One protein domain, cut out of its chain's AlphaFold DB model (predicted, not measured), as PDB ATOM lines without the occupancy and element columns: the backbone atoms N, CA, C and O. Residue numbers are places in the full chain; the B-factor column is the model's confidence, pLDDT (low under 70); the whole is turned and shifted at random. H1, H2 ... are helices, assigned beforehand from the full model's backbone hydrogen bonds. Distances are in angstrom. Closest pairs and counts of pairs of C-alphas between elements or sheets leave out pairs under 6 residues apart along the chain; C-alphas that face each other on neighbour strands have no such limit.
ATOM      1  N   ASP A  27     -50.212   1.679  -7.357       95.44
ATOM      2  CA  ASP A  27     -48.950   0.977  -7.617       95.44
ATOM      3  C   ASP A  27     -48.641   0.942  -9.126       95.44
ATOM      4  O   ASP A  27     -47.531   1.262  -9.551       95.44
ATOM      5  N   GLU A  28     -49.639   0.643  -9.964       94.81
ATOM      6  CA  GLU A  28     -49.492   0.693 -11.419       94.81
ATOM      7  C   GLU A  28     -49.186   2.098 -11.941       94.81
ATOM      8  O   GLU A  28     -48.320   2.256 -12.798       94.81
ATOM      9  N   ARG A  29     -49.895   3.128 -11.469       96.25
ATOM     10  CA  ARG A  29     -49.657   4.521 -11.877       96.25
ATOM     11  C   ARG A  29     -48.197   4.898 -11.632       96.25
ATOM     12  O   ARG A  29     -47.572   5.490 -12.513       96.25
ATOM     13  N   ASP A  30     -47.676   4.540 -10.463       97.56
ATOM     14  CA  ASP A  30     -46.302   4.839 -10.060       97.56
ATOM     15  C   ASP A  30     -45.291   4.024 -10.883       97.56
ATOM     16  O   ASP A  30     -44.271   4.563 -11.316       97.56
ATOM     17  N   ALA A  31     -45.608   2.766 -11.210       96.12
ATOM     18  CA  ALA A  31     -44.809   1.959 -12.133       96.12
ATOM     19  C   ALA A  31     -44.758   2.559 -13.549       96.12
ATOM     20  O   ALA A  31     -43.702   2.568 -14.179       96.12
ATOM     21  N   PHE A  32     -45.870   3.107 -14.048       96.44
ATOM     22  CA  PHE A  32     -45.904   3.788 -15.345       96.44
ATOM     23  C   PHE A  32     -45.151   5.125 -15.334       96.44
ATOM     24  O   PHE A  32     -44.454   5.427 -16.299       96.44
ATOM     25  N   ASP A  33     -45.215   5.896 -14.247       97.56
ATOM     26  CA  ASP A  33     -44.376   7.093 -14.073       97.56
ATOM     27  C   ASP A  33     -42.879   6.724 -14.077       97.56
ATOM     28  O   ASP A  33     -42.067   7.350 -14.765       97.56
ATOM     29  N   GLN A  34     -42.508   5.636 -13.393       97.69
ATOM     30  CA  GLN A  34     -41.145   5.106 -13.431       97.69
ATOM     31  C   GLN A  34     -40.740   4.640 -14.838       97.69
ATOM     32  O   GLN A  34     -39.618   4.921 -15.272       97.69
ATOM     33  N   LEU A  35     -41.634   3.958 -15.561       96.75
ATOM     34  CA  LEU A  35     -41.411   3.551 -16.946       96.75
ATOM     35  C   LEU A  35     -41.145   4.766 -17.836       96.75
ATOM     36  O   LEU A  35     -40.158   4.752 -18.568       96.75
ATOM     37  N   CYS A  36     -41.964   5.819 -17.750       97.19
ATOM     38  CA  CYS A  36     -41.783   7.046 -18.529       97.19
ATOM     39  C   CYS A  36     -40.386   7.640 -18.310       97.19
ATOM     40  O   CYS A  36     -39.640   7.838 -19.272       97.19
ATOM     41  N   ARG A  37     -39.978   7.810 -17.044       97.31
ATOM     42  CA  ARG A  37     -38.631   8.298 -16.692       97.31
ATOM     43  C   ARG A  37     -37.535   7.396 -17.251       97.31
ATOM     44  O   ARG A  37     -36.517   7.874 -17.745       97.31
ATOM     45  N   ARG A  38     -37.726   6.075 -17.201       95.56
ATOM     46  CA  ARG A  38     -36.734   5.118 -17.701       95.56
ATOM     47  C   ARG A  38     -36.615   5.168 -19.223       95.56
ATOM     48  O   ARG A  38     -35.494   5.225 -19.724       95.56
ATOM     49  N   VAL A  39     -37.733   5.204 -19.945       94.19
ATOM     50  CA  VAL A  39     -37.773   5.325 -21.412       94.19
ATOM     51  C   VAL A  39     -37.096   6.612 -21.874       94.19
ATOM     52  O   VAL A  39     -36.310   6.575 -22.820       94.19
ATOM     53  N   GLU A  40     -37.324   7.727 -21.180       94.00
ATOM     54  CA  GLU A  40     -36.711   9.023 -21.492       94.00
ATOM     55  C   GLU A  40     -35.171   8.977 -21.445       94.00
ATOM     56  O   GLU A  40     -34.494   9.568 -22.294       94.00
ATOM     57  N   THR A  41     -34.605   8.205 -20.512       92.31
ATOM     58  CA  THR A  41     -33.148   8.039 -20.364       92.31
ATOM     59  C   THR A  41     -32.517   7.054 -21.350       92.31
ATOM     60  O   THR A  41     -31.288   6.972 -21.428       92.31
ATOM     61  N   LEU A  42     -33.313   6.299 -22.121       91.12
ATOM     62  CA  LEU A  42     -32.761   5.306 -23.039       91.12
ATOM     63  C   LEU A  42     -31.991   5.974 -24.190       91.12
ATOM     64  O   LEU A  42     -32.496   6.921 -24.807       91.12
ATOM     65  N   PRO A  43     -30.792   5.459 -24.527       85.88
ATOM     66  CA  PRO A  43     -29.981   5.999 -25.605       85.88
ATOM     67  C   PRO A  43     -30.625   5.714 -26.965       85.88
ATOM     68  O   PRO A  43     -31.090   4.605 -27.234       85.88
ATOM     69  N   THR A  44     -30.600   6.709 -27.849       85.31
ATOM     70  CA  THR A  44     -31.108   6.605 -29.222       85.31
ATOM     71  C   THR A  44     -29.958   6.522 -30.227       85.31
ATOM     72  O   THR A  44     -28.821   6.899 -29.940       85.31
ATOM     73  N   ALA A  45     -30.235   5.994 -31.421       75.19
ATOM     74  CA  ALA A  45     -29.220   5.722 -32.442       75.19
ATOM     75  C   ALA A  45     -28.494   6.966 -32.990       75.19
ATOM     76  O   ALA A  45     -27.397   6.823 -33.520       75.19
ATOM     77  N   GLU A  46     -29.077   8.157 -32.858       64.44
ATOM     78  CA  GLU A  46     -28.452   9.425 -33.265       64.44
ATOM     79  C   GLU A  46     -27.527  10.005 -32.181       64.44
ATOM     80  O   GLU A  46     -26.751  10.914 -32.452       64.44
ATOM     81  N   ALA A  47     -27.567   9.477 -30.953       53.66
ATOM     82  CA  ALA A  47     -26.924  10.093 -29.793       53.66
ATOM     83  C   ALA A  47     -25.427   9.757 -29.616       53.66
ATOM     84  O   ALA A  47     -24.856  10.111 -28.586       53.66
ATOM     85  N   VAL A  48     -24.774   9.047 -30.549       50.19
ATOM     86  CA  VAL A  48     -23.391   8.576 -30.342       50.19
ATOM     87  C   VAL A  48     -22.514   8.752 -31.584       50.19
ATOM     88  O   VAL A  48     -22.488   7.886 -32.454       50.19
ATOM     89  N   ASP A  49     -21.734   9.833 -31.603       46.69
ATOM     90  CA  ASP A  49     -20.570  10.023 -32.479       46.69
ATOM     91  C   ASP A  49     -19.304   9.594 -31.708       46.69
ATOM     92  O   ASP A  49     -18.606  10.400 -31.095       46.69
ATOM     93  N   VAL A  50     -19.080   8.279 -31.589       51.34
ATOM     94  CA  VAL A  50     -17.926   7.702 -30.868       51.34
ATOM     95  C   VAL A  50     -17.260   6.657 -31.771       51.34
ATOM     96  O   VAL A  50     -17.971   5.901 -32.432       51.34
ATOM     97  N   PRO A  51     -15.914   6.578 -31.816       48.03
ATOM     98  CA  PRO A  51     -15.195   5.662 -32.700       48.03
ATOM     99  C   PRO A  51     -15.558   4.181 -32.491       48.03
ATOM    100  O   PRO A  51     -15.614   3.660 -31.372       48.03
ATOM    101  N   ASP A  52     -15.745   3.505 -33.625       51.56
ATOM    102  CA  ASP A  52     -16.410   2.210 -33.844       51.56
ATOM    103  C   ASP A  52     -15.879   1.025 -33.003       51.56
ATOM    104  O   ASP A  52     -16.603   0.076 -32.692       51.56
ATOM    105  N   ALA A  53     -14.613   1.069 -32.577       49.44
ATOM    106  CA  ALA A  53     -13.942  -0.072 -31.950       49.44
ATOM    107  C   ALA A  53     -14.306  -0.293 -30.465       49.44
ATOM    108  O   ALA A  53     -14.283  -1.428 -29.993       49.44
ATOM    109  N   VAL A  54     -14.676   0.760 -29.724       51.00
ATOM    110  CA  VAL A  54     -15.029   0.663 -28.286       51.00
ATOM    111  C   VAL A  54     -16.530   0.394 -28.091       51.00
ATOM    112  O   VAL A  54     -16.957  -0.221 -27.109       51.00
ATOM    113  N   LEU A  55     -17.344   0.774 -29.078       49.84
ATOM    114  CA  LEU A  55     -18.776   0.501 -29.113       49.84
ATOM    115  C   LEU A  55     -19.080  -0.971 -29.406       49.84
ATOM    116  O   LEU A  55     -19.984  -1.533 -28.794       49.84
ATOM    117  N   ALA A  56     -18.330  -1.646 -30.275       46.41
ATOM    118  CA  ALA A  56     -18.655  -3.016 -30.693       46.41
ATOM    119  C   ALA A  56     -18.713  -4.048 -29.540       46.41
ATOM    120  O   ALA A  56     -19.454  -5.028 -29.632       46.41
ATOM    121  N   VAL A  57     -17.984  -3.817 -28.439       45.47
ATOM    122  CA  VAL A  57     -17.948  -4.712 -27.263       45.47
ATOM    123  C   VAL A  57     -18.997  -4.343 -26.201       45.47
ATOM    124  O   VAL A  57     -19.457  -5.218 -25.476       45.47
ATOM    125  N   THR A  58     -19.453  -3.086 -26.148       45.41
ATOM    126  CA  THR A  58     -20.456  -2.608 -25.170       45.41
ATOM    127  C   THR A  58     -21.871  -2.459 -25.747       45.41
ATOM    128  O   THR A  58     -22.842  -2.400 -25.000       45.41
ATOM    129  N   THR A  59     -22.031  -2.420 -27.074       45.44
ATOM    130  CA  THR A  59     -23.330  -2.201 -27.747       45.44
ATOM    131  C   THR A  59     -24.077  -3.461 -28.140       45.44
ATOM    132  O   THR A  59     -25.271  -3.388 -28.435       45.44
ATOM    133  N   ARG A  60     -23.418  -4.622 -28.120       43.62
ATOM    134  CA  ARG A  60     -24.035  -5.889 -28.530       43.62
ATOM    135  C   ARG A  60     -25.098  -6.387 -27.534       43.62
ATOM    136  O   ARG A  60     -25.824  -7.320 -27.856       43.62
ATOM    137  N   THR A  61     -25.243  -5.748 -26.371       45.06
ATOM    138  CA  THR A  61     -26.134  -6.199 -25.290       45.06
ATOM    139  C   THR A  61     -27.254  -5.229 -24.876       45.06
ATOM    140  O   THR A  61     -28.001  -5.580 -23.973       45.06
ATOM    141  N   GLY A  62     -27.476  -4.065 -25.516       47.34
ATOM    142  CA  GLY A  62     -28.526  -3.157 -24.994       47.34
ATOM    143  C   GLY A  62     -28.920  -1.905 -25.784       47.34
ATOM    144  O   GLY A  62     -29.086  -0.855 -25.172       47.34
ATOM    145  N   ARG A  63     -29.064  -1.950 -27.118       55.12
ATOM    146  CA  ARG A  63     -29.382  -0.740 -27.924       55.12
ATOM    147  C   ARG A  63     -30.475  -0.914 -28.985       55.12
ATOM    148  O   ARG A  63     -30.356  -0.411 -30.101       55.12
ATOM    149  N   GLY A  64     -31.544  -1.628 -28.652       65.31
ATOM    150  CA  GLY A  64     -32.693  -1.806 -29.543       65.31
ATOM    151  C   GLY A  64     -34.023  -1.840 -28.788       65.31
ATOM    152  O   GLY A  64     -34.037  -1.642 -27.573       65.31
ATOM    153  N   PRO A  65     -35.134  -2.141 -29.481       77.25
ATOM    154  CA  PRO A  65     -36.464  -2.347 -28.889       77.25
ATOM    155  C   PRO A  65     -36.514  -3.293 -27.677       77.25
ATOM    156  O   PRO A  65     -37.442  -3.215 -26.876       77.25
ATOM    157  N   SER A  66     -35.517  -4.168 -27.506       85.88
ATOM    158  CA  SER A  66     -35.380  -5.018 -26.318       85.88
ATOM    159  C   SER A  66     -35.197  -4.220 -25.026       85.88
ATOM    160  O   SER A  66     -35.744  -4.622 -24.009       85.88
ATOM    161  N   ALA A  67     -34.506  -3.076 -25.056       89.00
ATOM    162  CA  ALA A  67     -34.316  -2.237 -23.872       89.00
ATOM    163  C   ALA A  67     -35.633  -1.604 -23.390       89.00
ATOM    164  O   ALA A  67     -35.820  -1.432 -22.189       89.00
ATOM    165  N   LEU A  68     -36.561  -1.303 -24.310       92.31
ATOM    166  CA  LEU A  68     -37.911  -0.842 -23.969       92.31
ATOM    167  C   LEU A  68     -38.710  -1.946 -23.272       92.31
ATOM    168  O   LEU A  68     -39.335  -1.687 -22.249       92.31
ATOM    169  N   ARG A  69     -38.633  -3.179 -23.789       92.00
ATOM    170  CA  ARG A  69     -39.265  -4.345 -23.155       92.00
ATOM    171  C   ARG A  69     -38.687  -4.602 -21.770       92.00
ATOM    172  O   ARG A  69     -39.442  -4.682 -20.823       92.00
ATOM    173  N   THR A  70     -37.363  -4.608 -21.624       93.00
ATOM    174  CA  THR A  70     -36.719  -4.745 -20.310       93.00
ATOM    175  C   THR A  70     -37.137  -3.634 -19.348       93.00
ATOM    176  O   THR A  70     -37.409  -3.909 -18.188       93.00
ATOM    177  N   ALA A  71     -37.229  -2.381 -19.810       94.44
ATOM    178  CA  ALA A  71     -37.715  -1.288 -18.973       94.44
ATOM    179  C   ALA A  71     -39.166  -1.513 -18.525       94.44
ATOM    180  O   ALA A  71     -39.472  -1.255 -17.365       94.44
ATOM    181  N   TYR A  72     -40.033  -2.012 -19.408       94.31
ATOM    182  CA  TYR A  72     -41.413  -2.374 -19.080       94.31
ATOM    183  C   TYR A  72     -41.484  -3.538 -18.086       94.31
ATOM    184  O   TYR A  72     -42.163  -3.437 -17.068       94.31
ATOM    185  N   ASP A  73     -40.730  -4.603 -18.342       94.25
ATOM    186  CA  ASP A  73     -40.709  -5.810 -17.522       94.25
ATOM    187  C   ASP A  73     -40.192  -5.522 -16.105       94.25
ATOM    188  O   ASP A  73     -40.734  -6.019 -15.126       94.25
ATOM    189  N   GLU A  74     -39.169  -4.674 -15.975       95.31
ATOM    190  CA  GLU A  74     -38.593  -4.299 -14.678       95.31
ATOM    191  C   GLU A  74     -39.403  -3.245 -13.911       95.31
ATOM    192  O   GLU A  74     -39.068  -2.946 -12.766       95.31
ATOM    193  N   THR A  75     -40.432  -2.653 -14.519       95.25
ATOM    194  CA  THR A  75     -41.267  -1.630 -13.872       95.25
ATOM    195  C   THR A  75     -42.701  -2.124 -13.742       95.25
ATOM    196  O   THR A  75     -43.126  -2.531 -12.664       95.25
ATOM    197  N   VAL A  76     -43.432  -2.162 -14.851       93.69
ATOM    198  CA  VAL A  76     -44.864  -2.454 -14.896       93.69
ATOM    199  C   VAL A  76     -45.159  -3.900 -14.512       93.69
ATOM    200  O   VAL A  76     -46.050  -4.108 -13.703       93.69
ATOM    201  N   LEU A  77     -44.399  -4.889 -14.999       91.88
ATOM    202  CA  LEU A  77     -44.670  -6.299 -14.658       91.88
ATOM    203  C   LEU A  77     -44.332  -6.664 -13.202       91.88
ATOM    204  O   LEU A  77     -44.684  -7.751 -12.745       91.88
ATOM    205  N   THR A  78     -43.625  -5.795 -12.475       92.25
ATOM    206  CA  THR A  78     -43.201  -6.073 -11.092       92.25
ATOM    207  C   THR A  78     -44.251  -5.709 -10.047       92.25
ATOM    208  O   THR A  78     -44.129  -6.130  -8.894       92.25
ATOM    209  N   VAL A  79     -45.279  -4.944 -10.428       92.50
ATOM    210  CA  VAL A  79     -46.309  -4.467  -9.503       92.50
ATOM    211  C   VAL A  79     -47.597  -5.290  -9.599       92.50
ATOM    212  O   VAL A  79     -47.901  -5.866 -10.644       92.50
ATOM    213  N   PRO A  80     -48.392  -5.364  -8.517       88.75
ATOM    214  CA  PRO A  80     -49.710  -5.979  -8.572       88.75
ATOM    215  C   PRO A  80     -50.633  -5.235  -9.541       88.75
ATOM    216  O   PRO A  80     -50.785  -4.019  -9.441       88.75
ATOM    217  N   HIS A  81     -51.317  -5.977 -10.413       85.94
ATOM    218  CA  HIS A  81     -52.249  -5.395 -11.374       85.94
ATOM    219  C   HIS A  81     -53.697  -5.380 -10.877       85.94
ATOM    220  O   HIS A  81     -54.173  -6.300 -10.209       85.94
ATOM    221  N   ALA A  82     -54.399  -4.293 -11.186       76.88
ATOM    222  CA  ALA A  82     -55.755  -4.013 -10.741       76.88
ATOM    223  C   ALA A  82     -56.822  -4.861 -11.442       76.88
ATOM    224  O   ALA A  82     -57.898  -5.046 -10.874       76.88
ATOM    225  N   ASP A  83     -56.531  -5.357 -12.641       72.56
ATOM    226  CA  ASP A  83     -57.394  -6.293 -13.351       72.56
ATOM    227  C   ASP A  83     -57.006  -7.717 -12.928       72.56
ATOM    228  O   ASP A  83     -55.878  -8.169 -13.146       72.56
ATOM    229  N   ASP A  84     -57.935  -8.407 -12.258       59.41
ATOM    230  CA  ASP A  84     -57.732  -9.752 -11.722       59.41
ATOM    231  C   ASP A  84     -57.554 -10.759 -12.875       59.41
ATOM    232  O   ASP A  84     -58.510 -11.328 -13.392       59.41
ATOM    233  N   GLY A  85     -56.306 -10.972 -13.299       55.16
ATOM    234  CA  GLY A  85     -55.909 -12.108 -14.139       55.16
ATOM    235  C   GLY A  85     -55.250 -11.780 -15.478       55.16
ATOM    236  O   GLY A  85     -54.731 -12.701 -16.107       55.16
ATOM    237  N   SER A  86     -55.197 -10.515 -15.905       61.38
ATOM    238  CA  SER A  86     -54.475 -10.136 -17.128       61.38
ATOM    239  C   SER A  86     -53.444  -9.059 -16.841       61.38
ATOM    240  O   SER A  86     -53.759  -7.874 -16.752       61.38
ATOM    241  N   VAL A  87     -52.188  -9.479 -16.738       70.38
ATOM    242  CA  VAL A  87     -51.061  -8.556 -16.822       70.38
ATOM    243  C   VAL A  87     -50.990  -8.051 -18.267       70.38
ATOM    244  O   VAL A  87     -50.897  -8.889 -19.170       70.38
ATOM    245  N   PRO A  88     -51.089  -6.735 -18.528       77.25
ATOM    246  CA  PRO A  88     -51.054  -6.233 -19.894       77.25
ATOM    247  C   PRO A  88     -49.728  -6.614 -20.554       77.25
ATOM    248  O   PRO A  88     -48.663  -6.508 -19.944       77.25
ATOM    249  N   ALA A  89     -49.777  -7.079 -21.802       86.88
ATOM    250  CA  ALA A  89     -48.551  -7.288 -22.550       86.88
ATOM    251  C   ALA A  89     -47.954  -5.927 -22.932       86.88
ATOM    252  O   ALA A  89     -48.675  -4.948 -23.140       86.88
ATOM    253  N   PHE A  90     -46.635  -5.869 -23.121       87.62
ATOM    254  CA  PHE A  90     -45.987  -4.654 -23.620       87.62
ATOM    255  C   PHE A  90     -46.590  -4.174 -24.950       87.62
ATOM    256  O   PHE A  90     -46.740  -2.979 -25.170       87.62
ATOM    257  N   ASP A  91     -47.004  -5.092 -25.826       88.69
ATOM    258  CA  ASP A  91     -47.645  -4.724 -27.089       88.69
ATOM    259  C   ASP A  91     -49.016  -4.055 -26.879       88.69
ATOM    260  O   ASP A  91     -49.383  -3.195 -27.682       88.69
ATOM    261  N   ASP A  92     -49.745  -4.388 -25.809       88.44
ATOM    262  CA  ASP A  92     -51.061  -3.809 -25.487       88.44
ATOM    263  C   ASP A  92     -50.954  -2.364 -24.997       88.44
ATOM    264  O   ASP A  92     -51.904  -1.590 -25.123       88.44
ATOM    265  N   LEU A  93     -49.784  -1.978 -24.478       89.69
ATOM    266  CA  LEU A  93     -49.482  -0.593 -24.138       89.69
ATOM    267  C   LEU A  93     -49.460   0.305 -25.382       89.69
ATOM    268  O   LEU A  93     -49.896   1.453 -25.325       89.69
ATOM    269  N   LEU A  94     -48.918  -0.214 -26.482       93.81
ATOM    270  CA  LEU A  94     -48.544   0.585 -27.641       93.81
ATOM    271  C   LEU A  94     -49.726   0.851 -28.567       93.81
ATOM    272  O   LEU A  94     -50.536  -0.041 -28.849       93.81
ATOM    273  N   SER A  95     -49.763   2.049 -29.149       95.38
ATOM    274  CA  SER A  95     -50.661   2.332 -30.262       95.38
ATOM    275  C   SER A  95     -50.364   1.402 -31.443       95.38
ATOM    276  O   SER A  95     -49.262   0.867 -31.613       95.38
ATOM    277  N   ARG A  96     -51.355   1.219 -32.321       94.50
ATOM    278  CA  ARG A  96     -51.196   0.378 -33.517       94.50
ATOM    279  C   ARG A  96     -50.022   0.836 -34.393       94.50
ATOM    280  O   ARG A  96     -49.326  -0.013 -34.946       94.50
ATOM    281  N   SER A  97     -49.820   2.147 -34.521       92.38
ATOM    282  CA  SER A  97     -48.711   2.745 -35.270       92.38
ATOM    283  C   SER A  97     -47.370   2.488 -34.595       92.38
ATOM    284  O   SER A  97     -46.479   1.940 -35.243       92.38
ATOM    285  N   THR A  98     -47.250   2.775 -33.294       94.75
ATOM    286  CA  THR A  98     -46.008   2.557 -32.536       94.75
ATOM    287  C   THR A  98     -45.604   1.085 -32.568       94.75
ATOM    288  O   THR A  98     -44.452   0.753 -32.838       94.75
ATOM    289  N   ARG A  99     -46.565   0.172 -32.377       94.19
ATOM    290  CA  ARG A  99     -46.330  -1.277 -32.435       94.19
ATOM    291  C   ARG A  99     -45.833  -1.729 -33.809       94.19
ATOM    292  O   ARG A  99     -44.938  -2.569 -33.899       94.19
ATOM    293  N   ALA A 100     -46.411  -1.189 -34.883       91.00
ATOM    294  CA  ALA A 100     -46.002  -1.514 -36.247       91.00
ATOM    295  C   ALA A 100     -44.575  -1.033 -36.547       91.00
ATOM    296  O   ALA A 100     -43.802  -1.783 -37.141       91.00
ATOM    297  N   GLU A 101     -44.219   0.175 -36.109       90.44
ATOM    298  CA  GLU A 101     -42.867   0.721 -36.257       90.44
ATOM    299  C   GLU A 101     -41.850  -0.083 -35.435       90.44
ATOM    300  O   GLU A 101     -40.830  -0.534 -35.961       90.44
ATOM    301  N   LEU A 102     -42.173  -0.367 -34.170       89.69
ATOM    302  CA  LEU A 102     -41.310  -1.116 -33.261       89.69
ATOM    303  C   LEU A 102     -41.005  -2.532 -33.768       89.69
ATOM    304  O   LEU A 102     -39.885  -3.017 -33.607       89.69
ATOM    305  N   ARG A 103     -41.979  -3.193 -34.406       89.19
ATOM    306  CA  ARG A 103     -41.830  -4.554 -34.948       89.19
ATOM    307  C   ARG A 103     -40.685  -4.677 -35.957       89.19
ATOM    308  O   ARG A 103     -40.076  -5.742 -36.040       89.19
ATOM    309  N   TRP A 104     -40.410  -3.624 -36.722       84.62
ATOM    310  CA  TRP A 104     -39.380  -3.620 -37.767       84.62
ATOM    311  C   TRP A 104     -38.134  -2.813 -37.386       84.62
ATOM    312  O   TRP A 104     -37.152  -2.804 -38.128       84.62
ATOM    313  N   ALA A 105     -38.148  -2.147 -36.230       86.00
ATOM    314  CA  ALA A 105     -37.060  -1.293 -35.789       86.00
ATOM    315  C   ALA A 105     -35.824  -2.114 -35.381       86.00
ATOM    316  O   ALA A 105     -35.828  -2.850 -34.397       86.00
ATOM    317  N   ALA A 106     -34.714  -1.931 -36.099       83.94
ATOM    318  CA  ALA A 106     -33.418  -2.487 -35.695       83.94
ATOM    319  C   ALA A 106     -32.739  -1.664 -34.582       83.94
ATOM    320  O   ALA A 106     -31.858  -2.162 -33.884       83.94
ATOM    321  N   ARG A 107     -33.120  -0.389 -34.433       86.25
ATOM    322  CA  ARG A 107     -32.545   0.564 -33.477       86.25
ATOM    323  C   ARG A 107     -33.634   1.474 -32.918       86.25
ATOM    324  O   ARG A 107     -34.610   1.754 -33.606       86.25
ATOM    325  N   LEU A 108     -33.436   1.964 -31.696       88.56
ATOM    326  CA  LEU A 108     -34.321   2.957 -31.091       88.56
ATOM    327  C   LEU A 108     -33.994   4.355 -31.640       88.56
ATOM    328  O   LEU A 108     -32.936   4.915 -31.342       88.56
ATOM    329  N   THR A 109     -34.880   4.905 -32.466       90.44
ATOM    330  CA  THR A 109     -34.781   6.286 -32.963       90.44
ATOM    331  C   THR A 109     -35.379   7.265 -31.942       90.44
ATOM    332  O   THR A 109     -36.176   6.850 -31.094       90.44
ATOM    333  N   PRO A 110     -35.036   8.566 -31.996       91.00
ATOM    334  CA  PRO A 110     -35.687   9.573 -31.156       91.00
ATOM    335  C   PRO A 110     -37.206   9.630 -31.350       91.00
ATOM    336  O   PRO A 110     -37.934   9.702 -30.364       91.00
ATOM    337  N   ALA A 111     -37.676   9.528 -32.598       91.81
ATOM    338  CA  ALA A 111     -39.101   9.526 -32.925       91.81
ATOM    339  C   ALA A 111     -39.831   8.323 -32.308       91.81
ATOM    340  O   ALA A 111     -40.834   8.502 -31.622       91.81
ATOM    341  N   LEU A 112     -39.279   7.114 -32.456       92.50
ATOM    342  CA  LEU A 112     -39.862   5.903 -31.880       92.50
ATOM    343  C   LEU A 112     -39.857   5.937 -30.347       92.50
ATOM    344  O   LEU A 112     -40.815   5.503 -29.714       92.50
ATOM    345  N   ARG A 113     -38.799   6.483 -29.732       94.19
ATOM    346  CA  ARG A 113     -38.753   6.693 -28.278       94.19
ATOM    347  C   ARG A 113     -39.848   7.656 -27.820       94.19
ATOM    348  O   ARG A 113     -40.499   7.366 -26.824       94.19
ATOM    349  N   SER A 114     -40.054   8.760 -28.543       95.38
ATOM    350  CA  SER A 114     -41.131   9.715 -28.255       95.38
ATOM    351  C   SER A 114     -42.499   9.048 -28.356       95.38
ATOM    352  O   SER A 114     -43.275   9.141 -27.419       95.38
ATOM    353  N   ALA A 115     -42.756   8.287 -29.423       95.94
ATOM    354  CA  ALA A 115     -44.031   7.593 -29.604       95.94
ATOM    355  C   ALA A 115     -44.323   6.585 -28.477       95.94
ATOM    356  O   ALA A 115     -45.448   6.495 -27.990       95.94
ATOM    357  N   VAL A 116     -43.307   5.845 -28.016       95.62
ATOM    358  CA  VAL A 116     -43.457   4.937 -26.866       95.62
ATOM    359  C   VAL A 116     -43.675   5.708 -25.562       95.62
ATOM    360  O   VAL A 116     -44.444   5.260 -24.714       95.62
ATOM    361  N   LEU A 117     -43.017   6.858 -25.389       96.38
ATOM    362  CA  LEU A 117     -43.221   7.722 -24.229       96.38
ATOM    363  C   LEU A 117     -44.638   8.312 -24.206       96.38
ATOM    364  O   LEU A 117     -45.252   8.346 -23.141       96.38
ATOM    365  N   ASP A 118     -45.176   8.707 -25.359       97.56
ATOM    366  CA  ASP A 118     -46.553   9.190 -25.496       97.56
ATOM    367  C   ASP A 118     -47.554   8.082 -25.124       97.56
ATOM    368  O   ASP A 118     -48.459   8.302 -24.316       97.56
TER     369      ASP A 118
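AT A GLANCE: This is residues 27 to 118 of the 230 residues of an uncharacterized protein of Halorientalis sp. F13-25 (UniProt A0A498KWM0). A small cluster of helices has the long H1 along one side, H3 and H6 running back beside its later part, and H5 folded against H6 as a hairpin; the short H4 sits near H3 and H5. Residues 48 to 61, which hold H2, stick out as an arm at one end, and the long loop 74 to 89 turns back at the opposite end. The printed part has 92 residues with six named helices, H1 to H6 in chain order, and no named strand: the class is all helix. It is only just compact, close to loose, with a radius of gyration of the C-alphas of 14.5 A and spans of 49 by 24 by 18 A.

IN THESE COORDINATES: Find C-alpha 27 at (-48.950, 0.977, -7.617); from there H1 runs 20.2 A to residue 40. Look next at H3, residues 65 to 73, 12.6 A, and H6, residues 110 to 118, 12.3 A, ending at C-alpha 118 at (-46.553, 9.190, -25.496). H5 is residues 96 to 104, 13.2 A; H4 is residues 90 to 93; H2 is residues 52 to 58.

HOW THE PARTS SIT: Begin at H1: its residues 35 to 39 touch H3, with Leu 35 and Tyr 72 the closest C-alphas at 6.3 A, at a shallow tilt of 25 degrees, opposite ways. Its residues 36 to 40 touch H6, closest C-alphas Cys 36 and Leu 117 at 5.9 A, at a shallow tilt of 13 degrees, opposite ways. H5 and H6 touch as a hairpin at a steep tilt of 40 degrees, closest C-alphas Thr 98 and Ala 115 at 6.2 A. H4 is close but not clearly touching H3, closest C-alphas Arg 69 and Phe 90 at 6.7 A. H2 touches no helix. In H1, H3 and H6 every O i to N i+4 pair is within hydrogen-bond range; in H5 4 of 5 are, in H2 1 of 3, with 1 of 4 O i to N i+3 pairs, and H4 is too short for an i+4 pair.

THE WHOLE: Look to Pro 51 and Asp 84 for the C-alphas farthest apart, 49.9 A. The printed part has no cut, and the links H1 to H2 and H3 to H4 are long. Model confidence is under 70 at residues 46 to 64 and 84 to 86.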